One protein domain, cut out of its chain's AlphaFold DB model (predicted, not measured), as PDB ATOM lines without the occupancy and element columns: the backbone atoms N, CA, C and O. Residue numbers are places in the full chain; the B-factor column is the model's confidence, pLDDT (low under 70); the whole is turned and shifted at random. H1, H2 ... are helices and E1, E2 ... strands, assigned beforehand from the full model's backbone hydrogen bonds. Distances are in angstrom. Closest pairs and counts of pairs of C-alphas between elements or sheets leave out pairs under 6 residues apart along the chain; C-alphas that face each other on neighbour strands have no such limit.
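AT A GLANCE: This is residues 164 to 233 of the 234 residues of an uncharacterized protein of Opitutae bacterium (UniProt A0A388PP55). A small three-stranded sheet has the long helix H1 crossing one face, while the shorter helix H2 sits on the same face, beside the strands, near where E2 begins and E3 ends; the other face of the sheet bears no named helix. H1 runs along the longest axis, with loops at both its ends. The printed part has 70 residues, with two named helices and three named strands in the order E1, H1, H2, E2, E3. The sheet runs E1, E3, E2 and is mixed; the class is mixed, helices and strands, in two layers, the helices H1 and H2 on one face of the sheet. The whole is compact, with a radius of gyration of the C-alphas of 11.7 A and spans of 37 by 27 by 19 A.

HOW THE PARTS SIT: E1, residues 164 to 168, is an edge strand, and its neighbour is the inner strand E3, residues 227 to 232. They are parallel at 32 degrees, with N 165 and O 228 within hydrogen-bond range at 2.8 A. E2, residues 218 to 222, is the other edge strand and forms a hairpin with E3, antiparallel at 155 degrees, with N 220 and O 229 at 2.8 A. H1, residues 181 to 195, is on the sheet at a height of 8.6 A over the sheet. It lies over E2, and only just not over E3, on which 2 of its C-alphas fall. It runs across the strands, at 88 degrees to E2 on the local plane; the closest C-alphas of the two are those of Leu 191 and Ile 220, 6.2 A apart. H2, residues 205 to 213, is on the same face, over none of the strands, and its closest C-alphas to E3 are those of Ala 212 and Val 232, 5.1 A apart. H1 and H2 are close but not clearly touching, about perpendicular at 80 degrees; their closest C-alphas, of Gln 188 and Ala 205, are 7.0 A apart. In H1 and H2 every O i to N i+4 pair is within hydrogen-bond range.

IN THESE COORDINATES: E1 begins at C-alpha 164, at (46.114, -35.845, -60.253), and measures 12.9 A. H1 measures 21.3 A from C-alpha 181, at (47.224, -41.476, -41.515), to C-alpha 195. H2 measures 12.4 A and E2 13.2 A. E3 measures 15.3 A and ends at C-alpha 232, at (38.711, -43.444, -53.981).

THE WHOLE: The two C-alphas farthest apart, those of Gly 176 and Lys 197, are 37.2 A apart. The printed part has no cut. The link from E1 to H1, residues 169 to 180, is long; that from H1 to H2 is short, and those from H2 to E2 and from E2 to E3 are tight. The mean pLDDT of the printed part is 84.7, and residues 200 to 201 are under 70.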
ATOM      1  N   ARG A 164      47.178 -35.126 -60.945       80.69
ATOM      2  CA  ARG A 164      46.114 -35.845 -60.253       80.69
ATOM      3  C   ARG A 164      46.714 -37.014 -59.481       80.69
ATOM      4  O   ARG A 164      47.484 -37.804 -60.029       80.69
ATOM      5  N   LYS A 165      46.360 -37.147 -58.210       83.44
ATOM      6  CA  LYS A 165      46.728 -38.291 -57.372       83.44
ATOM      7  C   LYS A 165      45.474 -38.959 -56.850       83.44
ATOM      8  O   LYS A 165      44.536 -38.276 -56.456       83.44
ATOM      9  N   GLU A 166      45.464 -40.281 -56.813       87.75
ATOM     10  CA  GLU A 166      44.434 -41.003 -56.075       87.75
ATOM     11  C   GLU A 166      44.904 -41.200 -54.633       87.75
ATOM     12  O   GLU A 166      46.077 -41.483 -54.384       87.75
ATOM     13  N   PHE A 167      43.989 -41.018 -53.687       88.81
ATOM     14  CA  PHE A 167      44.185 -41.415 -52.300       88.81
ATOM     15  C   PHE A 167      43.180 -42.514 -51.984       88.81
ATOM     16  O   PHE A 167      41.972 -42.263 -51.899       88.81
ATOM     17  N   ASN A 168      43.671 -43.743 -51.846       90.12
ATOM     18  CA  ASN A 168      42.805 -44.884 -51.618       90.12
ATOM     19  C   ASN A 168      42.491 -45.066 -50.131       90.12
ATOM     20  O   ASN A 168      43.281 -45.608 -49.356       90.12
ATOM     21  N   LEU A 169      41.285 -44.664 -49.741       90.12
ATOM     22  CA  LEU A 169      40.833 -44.729 -48.352       90.12
ATOM     23  C   LEU A 169      40.694 -46.162 -47.824       90.12
ATOM     24  O   LEU A 169      40.765 -46.354 -46.613       90.12
ATOM     25  N   ALA A 170      40.539 -47.163 -48.694       88.06
ATOM     26  CA  ALA A 170      40.495 -48.566 -48.278       88.06
ATOM     27  C   ALA A 170      41.868 -49.089 -47.819       88.06
ATOM     28  O   ALA A 170      41.932 -50.040 -47.042       88.06
ATOM     29  N   LYS A 171      42.964 -48.456 -48.260       88.88
ATOM     30  CA  LYS A 171      44.344 -48.820 -47.898       88.88
ATOM     31  C   LYS A 171      44.904 -48.013 -46.729       88.88
ATOM     32  O   LYS A 171      46.044 -48.232 -46.322       88.88
ATOM     33  N   LEU A 172      44.118 -47.095 -46.169       87.31
ATOM     34  CA  LEU A 172      44.551 -46.242 -45.073       87.31
ATOM     35  C   LEU A 172      44.948 -47.079 -43.847       87.31
ATOM     36  O   LEU A 172      44.118 -47.775 -43.264       87.31
ATOM     37  N   GLY A 173      46.216 -46.987 -43.442       77.25
ATOM     38  CA  GLY A 173      46.745 -47.739 -42.297       77.25
ATOM     39  C   GLY A 173      47.087 -49.202 -42.600       77.25
ATOM     40  O   GLY A 173      47.496 -49.924 -41.689       77.25
ATOM     41  N   ALA A 174      46.967 -49.645 -43.855       84.38
ATOM     42  CA  ALA A 174      47.451 -50.954 -44.273       84.38
ATOM     43  C   ALA A 174      48.989 -50.982 -44.279       84.38
ATOM     44  O   ALA A 174      49.652 -50.050 -44.741       84.38
ATOM     45  N   LEU A 175      49.570 -52.070 -43.767       76.25
ATOM     46  CA  LEU A 175      51.020 -52.233 -43.696       76.25
ATOM     47  C   LEU A 175      51.622 -52.250 -45.114       76.25
ATOM     48  O   LEU A 175      51.261 -53.093 -45.931       76.25
ATOM     49  N   GLY A 176      52.544 -51.325 -45.401       74.81
ATOM     50  CA  GLY A 176      53.221 -51.225 -46.702       74.81
ATOM     51  C   GLY A 176      52.463 -50.444 -47.785       74.81
ATOM     52  O   GLY A 176      52.969 -50.337 -48.901       74.81
ATOM     53  N   ALA A 177      51.291 -49.876 -47.482       78.56
ATOM     54  CA  ALA A 177      50.593 -48.976 -48.398       78.56
ATOM     55  C   ALA A 177      51.194 -47.552 -48.371       78.56
ATOM     56  O   ALA A 177      51.659 -47.102 -47.320       78.56
ATOM     57  N   PRO A 178      51.181 -46.821 -49.502       78.75
ATOM     58  CA  PRO A 178      51.603 -45.420 -49.535       78.75
ATOM     59  C   PRO A 178      50.625 -44.483 -48.800       78.75
ATOM     60  O   PRO A 178      51.014 -43.381 -48.405       78.75
ATOM     61  N   GLU A 179      49.370 -44.893 -48.591       87.00
ATOM     62  CA  GLU A 179      48.356 -44.122 -47.869       87.00
ATOM     63  C   GLU A 179      48.585 -44.133 -46.351       87.00
ATOM     64  O   GLU A 179      48.283 -45.095 -45.641       87.00
ATOM     65  N   THR A 180      49.078 -43.008 -45.830       88.06
ATOM     66  CA  THR A 180      49.358 -42.840 -44.398       88.06
ATOM     67  C   THR A 180      48.282 -42.024 -43.687       88.06
ATOM     68  O   THR A 180      47.688 -41.111 -44.264       88.06
ATOM     69  N   THR A 181      48.091 -42.287 -42.389       88.31
ATOM     70  CA  THR A 181      47.224 -41.476 -41.515       88.31
ATOM     71  C   THR A 181      47.613 -40.000 -41.545       88.31
ATOM     72  O   THR A 181      46.745 -39.137 -41.605       88.31
ATOM     73  N   ARG A 182      48.917 -39.705 -41.591       88.31
ATOM     74  CA  ARG A 182      49.432 -38.335 -41.652       88.31
ATOM     75  C   ARG A 182      49.016 -37.607 -42.932       88.31
ATOM     76  O   ARG A 182      48.608 -36.451 -42.870       88.31
ATOM     77  N   GLU A 183      49.116 -38.265 -44.088       90.19
ATOM     78  CA  GLU A 183      48.671 -37.664 -45.351       90.19
ATOM     79  C   GLU A 183      47.148 -37.496 -45.355       90.19
ATOM     80  O   GLU A 183      46.640 -36.462 -45.779       90.19
ATOM     81  N   TRP A 184      46.408 -38.450 -44.781       92.94
ATOM     82  CA  TRP A 184      44.960 -38.329 -44.635       92.94
ATOM     83  C   TRP A 184      44.537 -37.138 -43.761       92.94
ATOM     84  O   TRP A 184      43.612 -36.406 -44.114       92.94
ATOM     85  N   GLU A 185      45.214 -36.901 -42.639       91.06
ATOM     86  CA  GLU A 185      44.981 -35.727 -41.786       91.06
ATOM     87  C   GLU A 185      45.287 -34.418 -42.522       91.06
ATOM     88  O   GLU A 185      44.509 -33.463 -42.445       91.06
ATOM     89  N   ARG A 186      46.376 -34.380 -43.300       92.00
ATOM     90  CA  ARG A 186      46.717 -33.232 -44.151       92.00
ATOM     91  C   ARG A 186      45.627 -32.957 -45.190       92.00
ATOM     92  O   ARG A 186      45.227 -31.804 -45.346       92.00
ATOM     93  N   LEU A 187      45.127 -33.982 -45.881       91.38
ATOM     94  CA  LEU A 187      44.067 -33.836 -46.887       91.38
ATOM     95  C   LEU A 187      42.771 -33.290 -46.281       91.38
ATOM     96  O   LEU A 187      42.149 -32.396 -46.855       91.38
ATOM     97  N   GLN A 188      42.392 -33.764 -45.093       90.69
ATOM     98  CA  GLN A 188      41.253 -33.211 -44.356       90.69
ATOM     99  C   GLN A 188      41.469 -31.739 -43.984       90.69
ATOM    100  O   GLN A 188      40.547 -30.934 -44.117       90.69
ATOM    101  N   ALA A 189      42.679 -31.371 -43.555       89.56
ATOM    102  CA  ALA A 189      43.015 -29.990 -43.221       89.56
ATOM    103  C   ALA A 189      42.934 -29.058 -44.443       89.56
ATOM    104  O   ALA A 189      42.416 -27.949 -44.318       89.56
ATOM    105  N   LEU A 190      43.371 -29.509 -45.625       89.69
ATOM    106  CA  LEU A 190      43.237 -28.758 -46.881       89.69
ATOM    107  C   LEU A 190      41.767 -28.516 -47.245       89.69
ATOM    108  O   LEU A 190      41.378 -27.391 -47.565       89.69
ATOM    109  N   LEU A 191      40.929 -29.549 -47.133       87.69
ATOM    110  CA  LEU A 191      39.485 -29.450 -47.368       87.69
ATOM    111  C   LEU A 191      38.820 -28.463 -46.397       87.69
ATOM    112  O   LEU A 191      38.021 -27.618 -46.805       87.69
ATOM    113  N   LEU A 192      39.188 -28.536 -45.115       86.75
ATOM    114  CA  LEU A 192      38.701 -27.627 -44.078       86.75
ATOM    115  C   LEU A 192      39.132 -26.178 -44.346       86.75
ATOM    116  O   LEU A 192      38.322 -25.263 -44.191       86.75
ATOM    117  N   ALA A 193      40.387 -25.969 -44.750       85.94
ATOM    118  CA  ALA A 193      40.919 -24.653 -45.086       85.94
ATOM    119  C   ALA A 193      40.179 -24.041 -46.282       85.94
ATOM    120  O   ALA A 193      39.791 -22.874 -46.221       85.94
ATOM    121  N   LYS A 194      39.901 -24.841 -47.322       82.12
ATOM    122  CA  LYS A 194      39.157 -24.412 -48.518       82.12
ATOM    123  C   LYS A 194      37.708 -24.029 -48.213       82.12
ATOM    124  O   LYS A 194      37.223 -23.034 -48.738       82.12
ATOM    125  N   ALA A 195      37.036 -24.766 -47.326       80.81
ATOM    126  CA  ALA A 195      35.684 -24.417 -46.877       80.81
ATOM    127  C   ALA A 195      35.639 -23.060 -46.137       80.81
ATOM    128  O   ALA A 195      34.594 -22.410 -46.066       80.81
ATOM    129  N   GLY A 196      36.767 -22.604 -45.578       73.06
ATOM    130  CA  GLY A 196      36.895 -21.290 -44.956       73.06
ATOM    131  C   GLY A 196      35.828 -21.033 -43.883       73.06
ATOM    132  O   GLY A 196      35.690 -21.785 -42.907       73.06
ATOM    133  N   LYS A 197      35.066 -19.943 -44.049       70.44
ATOM    134  CA  LYS A 197      33.955 -19.569 -43.152       70.44
ATOM    135  C   LYS A 197      32.627 -20.243 -43.506       70.44
ATOM    136  O   LYS A 197      31.725 -20.237 -42.667       70.44
ATOM    137  N   ASP A 198      32.507 -20.830 -44.693       72.94
ATOM    138  CA  ASP A 198      31.289 -21.508 -45.116       72.94
ATOM    139  C   ASP A 198      31.240 -22.915 -44.508       72.94
ATOM    140  O   ASP A 198      31.858 -23.875 -44.973       72.94
ATOM    141  N   LYS A 199      30.504 -23.034 -43.400       70.38
ATOM    142  CA  LYS A 199      30.362 -24.298 -42.671       70.38
ATOM    143  C   LYS A 199      29.605 -25.361 -43.472       70.38
ATOM    144  O   LYS A 199      29.743 -26.530 -43.129       70.38
ATOM    145  N   SER A 200      28.848 -24.984 -44.507       67.00
ATOM    146  CA  SER A 200      28.089 -25.929 -45.338       67.00
ATOM    147  C   SER A 200      28.981 -26.772 -46.254       67.00
ATOM    148  O   SER A 200      28.615 -27.882 -46.624       67.00
ATOM    149  N   GLN A 201      30.190 -26.285 -46.552       69.69
ATOM    150  CA  GLN A 201      31.175 -26.981 -47.383       69.69
ATOM    151  C   GLN A 201      32.111 -27.886 -46.570       69.69
ATOM    152  O   GLN A 201      32.942 -28.601 -47.132       69.69
ATOM    153  N   ARG A 202      31.999 -27.873 -45.236       78.81
ATOM    154  CA  ARG A 202      32.813 -28.718 -44.360       78.81
ATOM    155  C   ARG A 202      32.245 -30.128 -44.355       78.81
ATOM    156  O   ARG A 202      31.156 -30.351 -43.839       78.81
ATOM    157  N   ARG A 203      33.024 -31.077 -44.863       81.81
ATOM    158  CA  ARG A 203      32.727 -32.507 -44.758       81.81
ATOM    159  C   ARG A 203      33.556 -33.148 -43.655       81.81
ATOM    160  O   ARG A 203      34.748 -32.868 -43.524       81.81
ATOM    161  N   LYS A 204      32.932 -34.015 -42.860       86.19
ATOM    162  CA  LYS A 204      33.628 -34.830 -41.854       86.19
ATOM    163  C   LYS A 204      34.377 -35.981 -42.524       86.19
ATOM    164  O   LYS A 204      33.959 -36.476 -43.566       86.19
ATOM    165  N   ALA A 205      35.422 -36.488 -41.870       86.00
ATOM    166  CA  ALA A 205      36.178 -37.656 -42.337       86.00
ATOM    167  C   ALA A 205      35.277 -38.854 -42.691       86.00
ATOM    168  O   ALA A 205      35.443 -39.481 -43.733       86.00
ATOM    169  N   SER A 206      34.283 -39.137 -41.845       86.69
ATOM    170  CA  SER A 206      33.316 -40.220 -42.051       86.69
ATOM    171  C   SER A 206      32.450 -40.022 -43.296       86.69
ATOM    172  O   SER A 206      32.130 -40.994 -43.971       86.69
ATOM    173  N   GLU A 207      32.091 -38.778 -43.619       89.38
ATOM    174  CA  GLU A 207      31.297 -38.435 -44.806       89.38
ATOM    175  C   GLU A 207      32.134 -38.576 -46.079       89.38
ATOM    176  O   GLU A 207      31.641 -39.082 -47.080       89.38
ATOM    177  N   LEU A 208      33.416 -38.204 -46.026       89.69
ATOM    178  CA  LEU A 208      34.361 -38.399 -47.129       89.69
ATOM    179  C   LEU A 208      34.588 -39.889 -47.420       89.69
ATOM    180  O   LEU A 208      34.587 -40.302 -48.577       89.69
ATOM    181  N   ILE A 209      34.723 -40.707 -46.372       89.06
ATOM    182  CA  ILE A 209      34.835 -42.166 -46.500       89.06
ATOM    183  C   ILE A 209      33.542 -42.769 -47.058       89.06
ATOM    184  O   ILE A 209      33.603 -43.628 -47.935       89.06
ATOM    185  N   ALA A 210      32.378 -42.333 -46.572       90.12
ATOM    186  CA  ALA A 210      31.089 -42.803 -47.073       90.12
ATOM    187  C   ALA A 210      30.884 -42.441 -48.553       90.12
ATOM    188  O   ALA A 210      30.486 -43.303 -49.331       90.12
ATOM    189  N   ALA A 211      31.225 -41.213 -48.948       87.75
ATOM    190  CA  ALA A 211      31.178 -40.758 -50.336       87.75
ATOM    191  C   ALA A 211      32.098 -41.603 -51.233       87.75
ATOM    192  O   ALA A 211      31.653 -42.133 -52.247       87.75
ATOM    193  N   ALA A 212      33.349 -41.829 -50.819       88.81
ATOM    194  CA  ALA A 212      34.277 -42.670 -51.572       88.81
ATOM    195  C   ALA A 212      33.774 -44.118 -51.714       88.81
ATOM    196  O   ALA A 212      33.854 -44.687 -52.802       88.81
ATOM    197  N   LYS A 213      33.197 -44.700 -50.651       88.38
ATOM    198  CA  LYS A 213      32.545 -46.025 -50.686       88.38
ATOM    199  C   LYS A 213      31.351 -46.076 -51.636       88.38
ATOM    200  O   LYS A 213      31.135 -47.099 -52.275       88.38
ATOM    201  N   ALA A 214      30.587 -44.990 -51.722       87.38
ATOM    202  CA  ALA A 214      29.470 -44.845 -52.650       87.38
ATOM    203  C   ALA A 214      29.924 -44.589 -54.101       87.38
ATOM    204  O   ALA A 214      29.088 -44.489 -54.996       87.38
ATOM    205  N   GLY A 215      31.235 -44.488 -54.350       81.62
ATOM    206  CA  GLY A 215      31.790 -44.172 -55.662       81.62
ATOM    207  C   GLY A 215      31.662 -42.696 -56.040       81.62
ATOM    208  O   GLY A 215      31.889 -42.349 -57.197       81.62
ATOM    209  N   GLU A 216      31.321 -41.819 -55.093       81.94
ATOM    210  CA  GLU A 216      31.287 -40.379 -55.326       81.94
ATOM    211  C   GLU A 216      32.721 -39.828 -55.375       81.94
ATOM    212  O   GLU A 216      33.430 -39.851 -54.359       81.94
ATOM    213  N   PRO A 217      33.172 -39.297 -56.527       71.12
ATOM    214  CA  PRO A 217      34.524 -38.778 -56.656       71.12
ATOM    215  C   PRO A 217      34.656 -37.492 -55.839       71.12
ATOM    216  O   PRO A 217      34.198 -36.425 -56.247       71.12
ATOM    217  N   THR A 218      35.306 -37.581 -54.679       85.19
ATOM    218  CA  THR A 218      35.608 -36.398 -53.870       85.19
ATOM    219  C   THR A 218      36.985 -35.865 -54.236       85.19
ATOM    220  O   THR A 218      37.979 -36.577 -54.111       85.19
ATOM    221  N   ARG A 219      37.037 -34.608 -54.687       87.38
ATOM    222  CA  ARG A 219      38.271 -33.935 -55.106       87.38
ATOM    223  C   ARG A 219      38.758 -32.970 -54.031       87.38
ATOM    224  O   ARG A 219      37.966 -32.198 -53.490       87.38
ATOM    225  N   ILE A 220      40.053 -33.004 -53.744       88.56
ATOM    226  CA  ILE A 220      40.731 -32.106 -52.810       88.56
ATOM    227  C   ILE A 220      41.877 -31.435 -53.555       88.56
ATOM    228  O   ILE A 220      42.769 -32.104 -54.068       88.56
ATOM    229  N   ASP A 221      41.861 -30.109 -53.583       86.75
ATOM    230  CA  ASP A 221      42.905 -29.326 -54.232       86.75
ATOM    231  C   ASP A 221      44.008 -28.995 -53.226       86.75
ATOM    232  O   ASP A 221      43.750 -28.386 -52.187       86.75
ATOM    233  N   ASP A 222      45.241 -29.367 -53.549       88.00
ATOM    234  CA  ASP A 222      46.450 -28.908 -52.876       88.00
ATOM    235  C   ASP A 222      47.156 -27.891 -53.777       88.00
ATOM    236  O   ASP A 222      47.948 -28.240 -54.658       88.00
ATOM    237  N   GLU A 223      46.840 -26.613 -53.571       83.38
ATOM    238  CA  GLU A 223      47.381 -25.511 -54.372       83.38
ATOM    239  C   GLU A 223      48.901 -25.371 -54.240       83.38
ATOM    240  O   GLU A 223      49.577 -25.048 -55.219       83.38
ATOM    241  N   ALA A 224      49.454 -25.658 -53.057       83.75
ATOM    242  CA  ALA A 224      50.888 -25.548 -52.803       83.75
ATOM    243  C   ALA A 224      51.673 -26.614 -53.574       83.75
ATOM    244  O   ALA A 224      52.721 -26.324 -54.152       83.75
ATOM    245  N   ALA A 225      51.154 -27.842 -53.614       82.38
ATOM    246  CA  ALA A 225      51.752 -28.933 -54.374       82.38
ATOM    247  C   ALA A 225      51.336 -28.946 -55.856       82.38
ATOM    248  O   ALA A 225      51.914 -29.712 -56.630       82.38
ATOM    249  N   LYS A 226      50.349 -28.128 -56.250       80.56
ATOM    250  CA  LYS A 226      49.650 -28.206 -57.547       80.56
ATOM    251  C   LYS A 226      49.152 -29.624 -57.829       80.56
ATOM    252  O   LYS A 226      49.401 -30.195 -58.894       80.56
ATOM    253  N   VAL A 227      48.491 -30.208 -56.833       84.06
ATOM    254  CA  VAL A 227      47.965 -31.571 -56.877       84.06
ATOM    255  C   VAL A 227      46.453 -31.551 -56.686       84.06
ATOM    256  O   VAL A 227      45.956 -30.987 -55.718       84.06
ATOM    257  N   GLU A 228      45.721 -32.230 -57.560       86.31
ATOM    258  CA  GLU A 228      44.333 -32.621 -57.325       86.31
ATOM    259  C   GLU A 228      44.309 -34.048 -56.768       86.31
ATOM    260  O   GLU A 228      44.649 -35.011 -57.456       86.31
ATOM    261  N   TRP A 229      43.908 -34.198 -55.512       88.19
ATOM    262  CA  TRP A 229      43.690 -35.498 -54.892       88.19
ATOM    263  C   TRP A 229      42.264 -35.968 -55.147       88.19
ATOM    264  O   TRP A 229      41.308 -35.233 -54.907       88.19
ATOM    265  N   VAL A 230      42.112 -37.211 -55.580       88.69
ATOM    266  CA  VAL A 230      40.818 -37.875 -55.730       88.69
ATOM    267  C   VAL A 230      40.723 -38.961 -54.674       88.69
ATOM    268  O   VAL A 230      41.526 -39.893 -54.653       88.69
ATOM    269  N   LEU A 231      39.742 -38.834 -53.785       90.19
ATOM    270  CA  LEU A 231      39.443 -39.876 -52.815       90.19
ATOM    271  C   LEU A 231      38.726 -41.019 -53.526       90.19
ATOM    272  O   LEU A 231      37.691 -40.809 -54.163       90.19
ATOM    273  N   VAL A 232      39.270 -42.224 -53.392       89.56
ATOM    274  CA  VAL A 232      38.711 -43.444 -53.981       89.56
ATOM    275  C   VAL A 232      38.607 -44.543 -52.929       89.56
ATOM    276  O   VAL A 232      39.300 -44.520 -51.908       89.56
ATOM    277  N   TRP A 233      37.728 -45.511 -53.178       88.25
ATOM    278  CA  TRP A 233      37.588 -46.720 -52.371       88.25
ATOM    279  C   TRP A 233      37.783 -47.940 -53.274       88.25
ATOM    280  O   TRP A 233      36.874 -48.287 -54.030       88.25
TER     281      TRP A 233